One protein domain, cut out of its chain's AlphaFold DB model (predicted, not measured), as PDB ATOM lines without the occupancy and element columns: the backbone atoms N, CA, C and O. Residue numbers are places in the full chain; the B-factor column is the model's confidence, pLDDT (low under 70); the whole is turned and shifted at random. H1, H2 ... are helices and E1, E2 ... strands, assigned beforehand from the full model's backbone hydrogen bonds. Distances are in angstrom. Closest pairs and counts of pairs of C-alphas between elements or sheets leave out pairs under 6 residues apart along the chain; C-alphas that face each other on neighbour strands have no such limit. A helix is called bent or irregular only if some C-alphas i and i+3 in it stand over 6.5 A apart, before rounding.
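AT A GLANCE: This is residues 3 to 30 and 50 to 115 of the 116 residues of an uncharacterized protein of Streptomyces sp. A0642 (UniProt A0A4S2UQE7). A long, bent hairpin of two strands, E1 and E2, makes the length of this model, with helix H2 folded back over the end away from its turn. The short helix H1 and the loop of residues 10 to 30 lie off the hairpin's side, and residues 69 to 74 in its turn stick out free. The printed part has 94 residues, with two named helices and two named strands in the order H1, E1, E2, H2; the sheet E1 - E2 is antiparallel, and the class is mixed, helices and strands. It is only just extended, close to loose, with a radius of gyration of the C-alphas of 18.8 A, and a rod in outline, spanning 65 by 28 by 22 A.

HOW THE PARTS SIT: Look first at H1, residues 3 to 9, which is apart from E2, residues 77 to 93, and from H2, residues 104 to 114. E1, residues 51 to 66, and E2 form a hairpin, antiparallel at 166 degrees. Check N 52 and O 92, 2.8 A apart, and N 77 and O 66, 2.9 A apart, both within hydrogen-bond range. E1 bends by 54 degrees at residue 63. E1 and H2 have 10 pairs of C-alphas within 8 A, the closest those of Ala 56 and Ala 105, 6.3 A apart. E2 and H2 have 2, the closest those of Leu 92 and Val 110, 7.5 A apart. In H1 and H2 every O i to N i+4 pair is within hydrogen-bond range.

IN THESE COORDINATES: Find C-alpha 3 at (159.698, 220.651, 187.573), where H1 begins. Past the cut, E1 starts at C-alpha 51, (170.038, 230.319, 155.268), and runs 45.8 A; E2 runs 48.2 A. H2, 14.9 A long, ends at C-alpha 114, (166.443, 238.239, 154.299).

THE WHOLE: The C-alphas farthest apart, Lys 72 and Glu 95, are 65.2 A apart. Residues 31 to 49 are not printed, and C-alphas 30 and 50 stand 35.7 A apart across this cut. The links E1 to E2 and E2 to H2 are short. Mean pLDDT of the printed part is 74.6; 27 residues are under 70, among them 14 to 26 and 68 to 75.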
ATOM      1  N   TYR A   3     160.607 221.678 188.100       68.75
ATOM      2  CA  TYR A   3     159.698 220.651 187.573       68.75
ATOM      3  C   TYR A   3     158.256 220.712 188.111       68.75
ATOM      4  O   TYR A   3     157.297 220.672 187.344       68.75
ATOM      5  N   ALA A   4     158.075 220.884 189.425       71.81
ATOM      6  CA  ALA A   4     156.739 220.990 190.016       71.81
ATOM      7  C   ALA A   4     155.938 222.194 189.483       71.81
ATOM      8  O   ALA A   4     154.711 222.121 189.395       71.81
ATOM      9  N   LEU A   5     156.619 223.289 189.126       72.81
ATOM     10  CA  LEU A   5     156.011 224.443 188.468       72.81
ATOM     11  C   LEU A   5     155.725 224.133 186.993       72.81
ATOM     12  O   LEU A   5     154.617 224.403 186.541       72.81
ATOM     13  N   SER A   6     156.651 223.490 186.279       70.62
ATOM     14  CA  SER A   6     156.452 223.061 184.888       70.62
ATOM     15  C   SER A   6     155.211 222.174 184.731       70.62
ATOM     16  O   SER A   6     154.371 222.448 183.878       70.62
ATOM     17  N   VAL A   7     155.009 221.188 185.617       73.75
ATOM     18  CA  VAL A   7     153.804 220.333 185.627       73.75
ATOM     19  C   VAL A   7     152.536 221.140 185.913       73.75
ATOM     20  O   VAL A   7     151.485 220.905 185.323       73.75
ATOM     21  N   ARG A   8     152.607 222.118 186.825       73.44
ATOM     22  CA  ARG A   8     151.462 222.979 187.166       73.44
ATOM     23  C   ARG A   8     151.060 223.909 186.025       73.44
ATOM     24  O   ARG A   8     149.877 224.212 185.912       73.44
ATOM     25  N   LEU A   9     152.027 224.351 185.228       71.25
ATOM     26  CA  LEU A   9     151.815 225.189 184.050       71.25
ATOM     27  C   LEU A   9     151.472 224.371 182.792       71.25
ATOM     28  O   LEU A   9     151.155 224.963 181.768       71.25
ATOM     29  N   GLY A  10     151.500 223.033 182.863       71.25
ATOM     30  CA  GLY A  10     151.237 222.152 181.718       71.25
ATOM     31  C   GLY A  10     152.390 222.078 180.712       71.25
ATOM     32  O   GLY A  10     152.169 221.711 179.565       71.25
ATOM     33  N   LEU A  11     153.605 222.443 181.131       70.00
ATOM     34  CA  LEU A  11     154.823 222.429 180.312       70.00
ATOM     35  C   LEU A  11     155.602 221.108 180.411       70.00
ATOM     36  O   LEU A  11     156.592 220.932 179.713       70.00
ATOM     37  N   ALA A  12     155.193 220.226 181.321       69.94
ATOM     38  CA  ALA A  12     155.827 218.947 181.607       69.94
ATOM     39  C   ALA A  12     154.771 217.942 182.076       69.94
ATOM     40  O   ALA A  12     153.872 218.313 182.844       69.94
ATOM     41  N   ASP A  13     154.905 216.675 181.689       71.38
ATOM     42  CA  ASP A  13     154.028 215.627 182.188       71.38
ATOM     43  C   ASP A  13     154.515 215.093 183.537       71.38
ATOM     44  O   ASP A  13     155.704 214.950 183.826       71.38
ATOM     45  N   LYS A  14     153.559 214.749 184.405       66.69
ATOM     46  CA  LYS A  14     153.830 214.234 185.760       66.69
ATOM     47  C   LYS A  14     154.541 212.862 185.761       66.69
ATOM     48  O   LYS A  14     154.942 212.390 186.821       66.69
ATOM     49  N   GLY A  15     154.600 212.192 184.612       67.19
ATOM     50  CA  GLY A  15     155.223 210.879 184.438       67.19
ATOM     51  C   GLY A  15     156.577 210.908 183.731       67.19
ATOM     52  O   GLY A  15     157.183 209.851 183.615       67.19
ATOM     53  N   GLU A  16     157.028 212.068 183.249       67.06
ATOM     54  CA  GLU A  16     158.350 212.204 182.633       67.06
ATOM     55  C   GLU A  16     159.428 212.243 183.717       67.06
ATOM     56  O   GLU A  16     159.328 213.031 184.665       67.06
ATOM     57  N   ASP A  17     160.437 211.373 183.583       64.25
ATOM     58  CA  ASP A  17     161.617 211.432 184.433       64.25
ATOM     59  C   ASP A  17     162.496 212.601 183.964       64.25
ATOM     60  O   ASP A  17     162.927 212.631 182.808       64.25
ATOM     61  N   PRO A  18     162.751 213.583 184.836       57.59
ATOM     62  CA  PRO A  18     163.601 214.717 184.524       57.59
ATOM     63  C   PRO A  18     165.053 214.372 184.163       57.59
ATOM     64  O   PRO A  18     165.741 215.234 183.620       57.59
ATOM     65  N   GLU A  19     165.531 213.171 184.491       61.06
ATOM     66  CA  GLU A  19     166.898 212.714 184.206       61.06
ATOM     67  C   GLU A  19     167.011 211.922 182.886       61.06
ATOM     68  O   GLU A  19     168.115 211.773 182.366       61.06
ATOM     69  N   ASP A  20     165.892 211.470 182.302       60.91
ATOM     70  CA  ASP A  20     165.868 210.659 181.067       60.91
ATOM     71  C   ASP A  20     165.828 211.494 179.771       60.91
ATOM     72  O   ASP A  20     165.868 210.952 178.662       60.91
ATOM     73  N   VAL A  21     165.749 212.821 179.880       55.81
ATOM     74  CA  VAL A  21     165.764 213.743 178.738       55.81
ATOM     75  C   VAL A  21     166.987 214.646 178.870       55.81
ATOM     76  O   VAL A  21     167.023 215.519 179.732       55.81
ATOM     77  N   GLU A  22     167.987 214.452 178.002       51.81
ATOM     78  CA  GLU A  22     169.271 215.184 178.043       51.81
ATOM     79  C   GLU A  22     169.135 216.717 177.934       51.81
ATOM     80  O   GLU A  22     170.088 217.434 178.222       51.81
ATOM     81  N   ASP A  23     167.949 217.226 177.591       52.75
ATOM     82  CA  ASP A  23     167.653 218.656 177.441       52.75
ATOM     83  C   ASP A  23     166.392 219.088 178.215       52.75
ATOM     84  O   ASP A  23     165.698 220.060 177.899       52.75
ATOM     85  N   TRP A  24     166.029 218.317 179.241       52.56
ATOM     86  CA  TRP A  24     164.866 218.620 180.053       52.56
ATOM     87  C   TRP A  24     165.174 219.727 181.058       52.56
ATOM     88  O   TRP A  24     165.625 219.555 182.189       52.56
ATOM     89  N   SER A  25     164.839 220.935 180.656       55.78
ATOM     90  CA  SER A  25     164.363 221.940 181.587       55.78
ATOM     91  C   SER A  25     163.258 222.696 180.886       55.78
ATOM     92  O   SER A  25     163.484 223.694 180.216       55.78
ATOM     93  N   ALA A  26     162.023 222.215 181.064       61.84
ATOM     94  CA  ALA A  26     160.832 222.910 180.580       61.84
ATOM     95  C   ALA A  26     160.752 224.361 181.090       61.84
ATOM     96  O   ALA A  26     160.024 225.161 180.513       61.84
ATOM     97  N   LEU A  27     161.479 224.678 182.172       70.38
ATOM     98  CA  LEU A  27     161.702 226.025 182.678       70.38
ATOM     99  C   LEU A  27     163.161 226.217 183.108       70.38
ATOM    100  O   LEU A  27     163.712 225.370 183.815       70.38
ATOM    101  N   GLY A  28     163.734 227.367 182.764       69.81
ATOM    102  CA  GLY A  28     165.054 227.795 183.211       69.81
ATOM    103  C   GLY A  28     165.134 228.257 184.664       69.81
ATOM    104  O   GLY A  28     164.125 228.479 185.343       69.81
ATOM    105  N   GLU A  29     166.357 228.458 185.157       67.81
ATOM    106  CA  GLU A  29     166.563 229.112 186.450       67.81
ATOM    107  C   GLU A  29     166.394 230.640 186.338       67.81
ATOM    108  O   GLU A  29     166.957 231.265 185.440       67.81
ATOM    109  N   PRO A  30     165.636 231.293 187.239       65.19
ATOM    110  CA  PRO A  30     165.557 232.747 187.287       65.19
ATOM    111  C   PRO A  30     166.948 233.376 187.394       65.19
ATOM    112  O   PRO A  30     167.711 233.074 188.309       65.19
ATOM    113  N   ARG A  50     170.677 231.155 150.790       81.19
ATOM    114  CA  ARG A  50     170.868 232.008 151.967       81.19
ATOM    115  C   ARG A  50     170.011 231.474 153.102       81.19
ATOM    116  O   ARG A  50     168.786 231.588 153.065       81.19
ATOM    117  N   LEU A  51     170.673 230.874 154.083       79.69
ATOM    118  CA  LEU A  51     170.038 230.319 155.268       79.69
ATOM    119  C   LEU A  51     170.169 231.275 156.448       79.69
ATOM    120  O   LEU A  51     171.177 231.964 156.597       79.69
ATOM    121  N   VAL A  52     169.139 231.292 157.285       79.31
ATOM    122  CA  VAL A  52     169.083 232.075 158.517       79.31
ATOM    123  C   VAL A  52     168.706 231.140 159.646       79.31
ATOM    124  O   VAL A  52     167.597 230.606 159.676       79.31
ATOM    125  N   SER A  53     169.635 230.949 160.566       80.81
ATOM    126  CA  SER A  53     169.385 230.241 161.814       80.81
ATOM    127  C   SER A  53     168.753 231.199 162.808       80.81
ATOM    128  O   SER A  53     169.136 232.367 162.889       80.81
ATOM    129  N   TYR A  54     167.770 230.718 163.555       78.81
ATOM    130  CA  TYR A  54     167.159 231.481 164.628       78.81
ATOM    131  C   TYR A  54     166.910 230.581 165.828       78.81
ATOM    132  O   TYR A  54     166.642 229.387 165.688       78.81
ATOM    133  N   SER A  55     166.962 231.194 167.000       79.50
ATOM    134  CA  SER A  55     166.574 230.598 168.266       79.50
ATOM    135  C   SER A  55     165.788 231.619 169.081       79.50
ATOM    136  O   SER A  55     165.945 232.834 168.931       79.50
ATOM    137  N   ALA A  56     164.865 231.124 169.887       77.75
ATOM    138  CA  ALA A  56     163.993 231.906 170.741       77.75
ATOM    139  C   ALA A  56     163.551 231.056 171.928       77.75
ATOM    140  O   ALA A  56     163.670 229.839 171.912       77.75
ATOM    141  N   PHE A  57     162.995 231.703 172.939       79.38
ATOM    142  CA  PHE A  57     162.387 231.051 174.090       79.38
ATOM    143  C   PHE A  57     161.101 231.791 174.439       79.38
ATOM    144  O   PHE A  57     160.945 232.981 174.141       79.38
ATOM    145  N   GLU A  58     160.174 231.095 175.080       77.81
ATOM    146  CA  GLU A  58     158.992 231.736 175.642       77.81
ATOM    147  C   GLU A  58     159.328 232.299 177.023       77.81
ATOM    148  O   GLU A  58     159.885 231.605 177.866       77.81
ATOM    149  N   LYS A  59     159.009 233.568 177.282       81.94
ATOM    150  CA  LYS A  59     159.186 234.149 178.616       81.94
ATOM    151  C   LYS A  59     157.989 233.774 179.491       81.94
ATOM    152  O   LYS A  59     156.851 234.028 179.112       81.94
ATOM    153  N   VAL A  60     158.257 233.255 180.684       81.12
ATOM    154  CA  VAL A  60     157.245 232.992 181.711       81.12
ATOM    155  C   VAL A  60     157.370 234.053 182.795       81.12
ATOM    156  O   VAL A  60     158.410 234.194 183.437       81.12
ATOM    157  N   ASP A  61     156.302 234.818 182.973       87.00
ATOM    158  CA  ASP A  61     156.215 235.960 183.880       87.00
ATOM    159  C   ASP A  61     154.866 235.855 184.602       87.00
ATOM    160  O   ASP A  61     153.814 236.060 183.990       87.00
ATOM    161  N   ALA A  62     154.874 235.373 185.848       83.06
ATOM    162  CA  ALA A  62     153.646 234.970 186.531       83.06
ATOM    163  C   ALA A  62     153.716 235.126 188.054       83.06
ATOM    164  O   ALA A  62     154.738 234.864 188.682       83.06
ATOM    165  N   ASP A  63     152.577 235.449 188.665       86.69
ATOM    166  CA  ASP A  63     152.391 235.375 190.113       86.69
ATOM    167  C   ASP A  63     151.779 234.025 190.504       86.69
ATOM    168  O   ASP A  63     150.894 233.499 189.825       86.69
ATOM    169  N   PHE A  64     152.216 233.458 191.627       78.06
ATOM    170  CA  PHE A  64     151.692 232.195 192.137       78.06
ATOM    171  C   PHE A  64     151.306 232.279 193.611       78.06
ATOM    172  O   PHE A  64     151.856 233.046 194.401       78.06
ATOM    173  N   ARG A  65     150.360 231.416 193.991       83.81
ATOM    174  CA  ARG A  65     149.999 231.143 195.381       83.81
ATOM    175  C   ARG A  65     150.054 229.642 195.623       83.81
ATOM    176  O   ARG A  65     149.286 228.886 195.029       83.81
ATOM    177  N   TYR A  66     150.945 229.212 196.506       72.19
ATOM    178  CA  TYR A  66     151.116 227.814 196.871       72.19
ATOM    179  C   TYR A  66     150.706 227.568 198.324       72.19
ATOM    180  O   TYR A  66     151.034 228.339 199.221       72.19
ATOM    181  N   THR A  67     149.998 226.463 198.552       74.19
ATOM    182  CA  THR A  67     149.638 225.992 199.893       74.19
ATOM    183  C   THR A  67     150.112 224.549 200.035       74.19
ATOM    184  O   THR A  67     149.591 223.659 199.353       74.19
ATOM    185  N   CYS A  68     151.080 224.297 200.918       67.31
ATOM    186  CA  CYS A  68     151.538 222.945 201.243       67.31
ATOM    187  C   CYS A  68     150.385 222.094 201.811       67.31
ATOM    188  O   CYS A  68     149.579 222.568 202.618       67.31
ATOM    189  N   LYS A  69     150.313 220.803 201.455       62.75
ATOM    190  CA  LYS A  69     149.403 219.855 202.122       62.75
ATOM    191  C   LYS A  69     150.046 219.323 203.414       62.75
ATOM    192  O   LYS A  69     150.801 218.363 203.357       62.75
ATOM    193  N   GLY A  70     149.699 219.899 204.571       62.69
ATOM    194  CA  GLY A  70     149.980 219.320 205.902       62.69
ATOM    195  C   GLY A  70     150.423 220.339 206.962       62.69
ATOM    196  O   GLY A  70     151.114 221.289 206.630       62.69
ATOM    197  N   GLY A  71     150.023 220.141 208.229       59.38
ATOM    198  CA  GLY A  71     150.445 220.968 209.379       59.38
ATOM    199  C   GLY A  71     149.443 222.042 209.835       59.38
ATOM    200  O   GLY A  71     148.506 222.369 209.104       59.38
ATOM    201  N   LYS A  72     149.616 222.534 211.077       58.19
ATOM    202  CA  LYS A  72     148.752 223.540 211.734       58.19
ATOM    203  C   LYS A  72     149.043 224.989 211.305       58.19
ATOM    204  O   LYS A  72     148.160 225.822 211.464       58.19
ATOM    205  N   ASP A  73     150.178 225.247 210.658       59.31
ATOM    206  CA  ASP A  73     150.594 226.583 210.207       59.31
ATOM    207  C   ASP A  73     150.493 226.690 208.677       59.31
ATOM    208  O   ASP A  73     151.465 226.539 207.940       59.31
ATOM    209  N   ARG A  74     149.262 226.867 208.177       67.12
ATOM    210  CA  ARG A  74     148.936 226.897 206.737       67.12
ATOM    211  C   ARG A  74     148.908 228.310 206.172       67.12
ATOM    212  O   ARG A  74     147.880 228.735 205.637       67.12
ATOM    213  N   GLU A  75     150.011 229.036 206.262       66.88
ATOM    214  CA  GLU A  75     150.085 230.285 205.514       66.88
ATOM    215  C   GLU A  75     150.306 230.002 204.022       66.88
ATOM    216  O   GLU A  75     151.216 229.255 203.651       66.88
ATOM    217  N   PRO A  76     149.446 230.538 203.140       71.81
ATOM    218  CA  PRO A  76     149.677 230.464 201.709       71.81
ATOM    219  C   PRO A  76     150.919 231.287 201.359       71.81
ATOM    220  O   PRO A  76     150.975 232.480 201.646       71.81
ATOM    221  N   THR A  77     151.886 230.675 200.685       76.81
ATOM    222  CA  THR A  77     153.019 231.407 200.119       76.81
ATOM    223  C   THR A  77     152.568 232.058 198.821       76.81
ATOM    224  O   THR A  77     152.096 231.368 197.917       76.81
ATOM    225  N   VAL A  78     152.697 233.377 198.732       81.50
ATOM    226  CA  VAL A  78     152.536 234.136 197.487       81.50
ATOM    227  C   VAL A  78     153.906 234.547 196.971       81.50
ATOM    228  O   VAL A  78     154.797 234.859 197.759       81.50
ATOM    229  N   GLY A  79     154.083 234.527 195.658       82.94
ATOM    230  CA  GLY A  79     155.344 234.886 195.029       82.94
ATOM    231  C   GLY A  79     155.173 235.251 193.565       82.94
ATOM    232  O   GLY A  79     154.110 235.050 192.984       82.94
ATOM    233  N   HIS A  80     156.250 235.770 192.995       83.31
ATOM    234  CA  HIS A  80     156.382 236.104 191.585       83.31
ATOM    235  C   HIS A  80     157.490 235.241 190.982       83.31
ATOM    236  O   HIS A  80     158.506 234.999 191.640       83.31
ATOM    237  N   VAL A  81     157.311 234.771 189.751       78.12
ATOM    238  CA  VAL A  81     158.322 234.015 189.017       78.12
ATOM    239  C   VAL A  81     158.565 234.640 187.652       78.12
ATOM    240  O   VAL A  81     157.639 234.862 186.874       78.12
ATOM    241  N   LEU A  82     159.848 234.869 187.373       83.00
ATOM    242  CA  LEU A  82     160.361 235.248 186.071       83.00
ATOM    243  C   LEU A  82     161.321 234.164 185.590       83.00
ATOM    244  O   LEU A  82     162.369 233.950 186.196       83.00
ATOM    245  N   THR A  83     160.963 233.472 184.520       80.44
ATOM    246  CA  THR A  83     161.775 232.407 183.927       80.44
ATOM    247  C   THR A  83     161.505 232.325 182.418       80.44
ATOM    248  O   THR A  83     160.840 233.187 181.841       80.44
ATOM    249  N   TRP A  84     162.063 231.330 181.751       77.00
ATOM    250  CA  TRP A  84     161.897 231.056 180.335       77.00
ATOM    251  C   TRP A  84     161.526 229.586 180.141       77.00
ATOM    252  O   TRP A  84     161.956 228.734 180.914       77.00
ATOM    253  N   GLY A  85     160.675 229.316 179.156       72.88
ATOM    254  CA  GLY A  85     160.255 227.986 178.739       72.88
ATOM    255  C   GLY A  85     161.122 227.431 177.615       72.88
ATOM    256  O   GLY A  85     162.109 228.049 177.219       72.88
ATOM    257  N   ARG A  86     160.717 226.268 177.095       66.81
ATOM    258  CA  ARG A  86     161.435 225.523 176.055       66.81
ATOM    259  C   ARG A  86     161.888 226.415 174.891       66.81
ATOM    260  O   ARG A  86     161.172 227.322 174.455       66.81
ATOM    261  N   ASP A  87     163.080 226.126 174.397       72.56
ATOM    262  CA  ASP A  87     163.667 226.776 173.243       72.56
ATOM    263  C   ASP A  87     162.926 226.381 171.955       72.56
ATOM    264  O   ASP A  87     162.501 225.245 171.733       72.56
ATOM    265  N   LEU A  88     162.736 227.366 171.087       71.00
ATOM    266  CA  LEU A  88     162.327 227.191 169.707       71.00
ATOM    267  C   LEU A  88     163.530 227.540 168.844       71.00
ATOM    268  O   LEU A  88     164.030 228.660 168.920       71.00
ATOM    269  N   SER A  89     163.944 226.634 167.971       76.81
ATOM    270  CA  SER A  89     165.029 226.882 167.029       76.81
ATOM    271  C   SER A  89     164.695 226.371 165.635       76.81
ATOM    272  O   SER A  89     163.764 225.588 165.427       76.81
ATOM    273  N   GLY A  90     165.424 226.869 164.642       77.00
ATOM    274  CA  GLY A  90     165.327 226.359 163.285       77.00
ATOM    275  C   GLY A  90     166.199 227.109 162.290       77.00
ATOM    276  O   GLY A  90     166.783 228.151 162.588       77.00
ATOM    277  N   ALA A  91     166.248 226.578 161.072       79.06
ATOM    278  CA  ALA A  91     166.859 227.225 159.921       79.06
ATOM    279  C   ALA A  91     165.777 227.616 158.908       79.06
ATOM    280  O   ALA A  91     164.836 226.862 158.654       79.06
ATOM    281  N   LEU A  92     165.910 228.805 158.331       80.88
ATOM    282  CA  LEU A  92     164.994 229.359 157.342       80.88
ATOM    283  C   LEU A  92     165.740 229.610 156.041       80.88
ATOM    284  O   LEU A  92     166.850 230.135 156.052       80.88
ATOM    285  N   ASN A  93     165.110 229.286 154.917       83.88
ATOM    286  CA  ASN A  93     165.610 229.631 153.594       83.88
ATOM    287  C   ASN A  93     165.059 231.002 153.171       83.88
ATOM    288  O   ASN A  93     163.846 231.185 153.052       83.88
ATOM    289  N   CYS A  94     165.942 231.973 152.913       84.44
ATOM    290  CA  CYS A  94     165.553 233.304 152.442       84.44
ATOM    291  C   CYS A  94     164.877 233.304 151.064       84.44
ATOM    292  O   CYS A  94     164.256 234.300 150.706       84.44
ATOM    293  N   GLU A  95     164.971 232.220 150.300       85.38
ATOM    294  CA  GLU A  95     164.316 232.096 148.996       85.38
ATOM    295  C   GLU A  95     162.915 231.463 149.106       85.38
ATOM    296  O   GLU A  95     162.099 231.589 148.196       85.38
ATOM    297  N   GLU A  96     162.570 230.865 150.251       82.75
ATOM    298  CA  GLU A  96     161.262 230.241 150.480       82.75
ATOM    299  C   GLU A  96     160.354 231.131 151.333       82.75
ATOM    300  O   GLU A  96     160.811 231.705 152.322       82.75
ATOM    301  N   PRO A  97     159.068 231.295 150.988       80.75
ATOM    302  CA  PRO A  97     158.148 232.072 151.807       80.75
ATOM    303  C   PRO A  97     157.897 231.386 153.156       80.75
ATOM    304  O   PRO A  97     157.649 230.183 153.223       80.75
ATOM    305  N   LEU A  98     157.903 232.172 154.238       82.56
ATOM    306  CA  LEU A  98     157.602 231.649 155.568       82.56
ATOM    307  C   LEU A  98     156.138 231.188 155.642       82.56
ATOM    308  O   LEU A  98     155.223 231.898 155.212       82.56
ATOM    309  N   SER A  99     155.908 230.008 156.221       80.62
ATOM    310  CA  SER A  99     154.555 229.482 156.407       80.62
ATOM    311  C   SER A  99     153.721 230.396 157.318       80.62
ATOM    312  O   SER A  99     154.240 231.092 158.195       80.62
ATOM    313  N   LYS A 100     152.389 230.369 157.167       75.88
ATOM    314  CA  LYS A 100     151.486 231.138 158.048       75.88
ATOM    315  C   LYS A 100     151.598 230.723 159.521       75.88
ATOM    316  O   LYS A 100     151.330 231.549 160.388       75.88
ATOM    317  N   ALA A 101     152.015 229.485 159.781       75.00
ATOM    318  CA  ALA A 101     152.261 228.949 161.116       75.00
ATOM    319  C   ALA A 101     153.648 229.321 161.680       75.00
ATOM    320  O   ALA A 101     153.964 228.942 162.802       75.00
ATOM    321  N   GLY A 102     154.482 230.052 160.929       75.88
ATOM    322  CA  GLY A 102     155.799 230.489 161.386       75.88
ATOM    323  C   GLY A 102     155.716 231.400 162.612       75.88
ATOM    324  O   GLY A 102     154.904 232.337 162.648       75.88
ATOM    325  N   SER A 103     156.577 231.128 163.596       81.31
ATOM    326  CA  SER A 103     156.659 231.861 164.862       81.31
ATOM    327  C   SER A 103     157.028 233.335 164.661       81.31
ATOM    328  O   SER A 103     157.558 233.734 163.621       81.31
ATOM    329  N   ALA A 104     156.772 234.167 165.675       85.88
ATOM    330  CA  ALA A 104     157.193 235.569 165.663       85.88
ATOM    331  C   ALA A 104     158.720 235.711 165.517       85.88
ATOM    332  O   ALA A 104     159.183 236.554 164.753       85.88
ATOM    333  N   ALA A 105     159.488 234.832 166.169       84.50
ATOM    334  CA  ALA A 105     160.942 234.792 166.051       84.50
ATOM    335  C   ALA A 105     161.402 234.475 164.620       84.50
ATOM    336  O   ALA A 105     162.258 235.172 164.084       84.50
ATOM    337  N   ALA A 106     160.777 233.491 163.962       83.31
ATOM    338  CA  ALA A 106     161.078 233.159 162.572       83.31
ATOM    339  C   ALA A 106     160.777 234.330 161.621       83.31
ATOM    340  O   ALA A 106     161.552 234.623 160.713       83.31
ATOM    341  N   ARG A 107     159.655 235.028 161.842       88.19
ATOM    342  CA  ARG A 107     159.273 236.219 161.062       88.19
ATOM    343  C   ARG A 107     160.296 237.335 161.212       88.19
ATOM    344  O   ARG A 107     160.704 237.921 160.215       88.19
ATOM    345  N   GLU A 108     160.725 237.601 162.437       89.25
ATOM    346  CA  GLU A 108     161.705 238.646 162.716       89.25
ATOM    347  C   GLU A 108     163.089 238.299 162.154       89.25
ATOM    348  O   GLU A 108     163.737 239.148 161.542       89.25
ATOM    349  N   ALA A 109     163.508 237.035 162.261       86.31
ATOM    350  CA  ALA A 109     164.748 236.550 161.665       86.31
ATOM    351  C   ALA A 109     164.763 236.747 160.139       86.31
ATOM    352  O   ALA A 109     165.754 237.231 159.588       86.31
ATOM    353  N   VAL A 110     163.648 236.445 159.461       87.44
ATOM    354  CA  VAL A 110     163.478 236.690 158.019       87.44
ATOM    355  C   VAL A 110     163.505 238.185 157.703       87.44
ATOM    356  O   VAL A 110     164.229 238.592 156.794       87.44
ATOM    357  N   ARG A 111     162.792 239.005 158.480       88.19
ATOM    358  CA  ARG A 111     162.753 240.462 158.296       88.19
ATOM    359  C   ARG A 111     164.141 241.085 158.364       88.19
ATOM    360  O   ARG A 111     164.499 241.891 157.506       88.19
ATOM    361  N   LEU A 112     164.921 240.704 159.372       88.62
ATOM    362  CA  LEU A 112     166.248 241.260 159.626       88.62
ATOM    363  C   LEU A 112     167.313 240.728 158.662       88.62
ATOM    364  O   LEU A 112     168.179 241.488 158.238       88.62
ATOM    365  N   SER A 113     167.247 239.444 158.308       84.75
ATOM    366  CA  SER A 113     168.348 238.767 157.608       84.75
ATOM    367  C   SER A 113     168.094 238.577 156.111       84.75
ATOM    368  O   SER A 113     169.033 238.574 155.317       84.75
ATOM    369  N   CYS A 114     166.830 238.435 155.700       84.31
ATOM    370  CA  CYS A 114     166.443 238.239 154.299       84.31
ATOM    371  C   CYS A 114     165.910 239.519 153.630       84.31
ATOM    372  O   CYS A 114     165.768 239.530 152.408       84.31
ATOM    373  N   GLY A 115     165.619 240.578 154.402       77.56
ATOM    374  CA  GLY A 115     165.158 241.873 153.887       77.56
ATOM    375  C   GLY A 115     163.704 241.894 153.399       77.56
ATOM    376  O   GLY A 115     163.390 242.654 152.483       77.56
TER     377      GLY A 115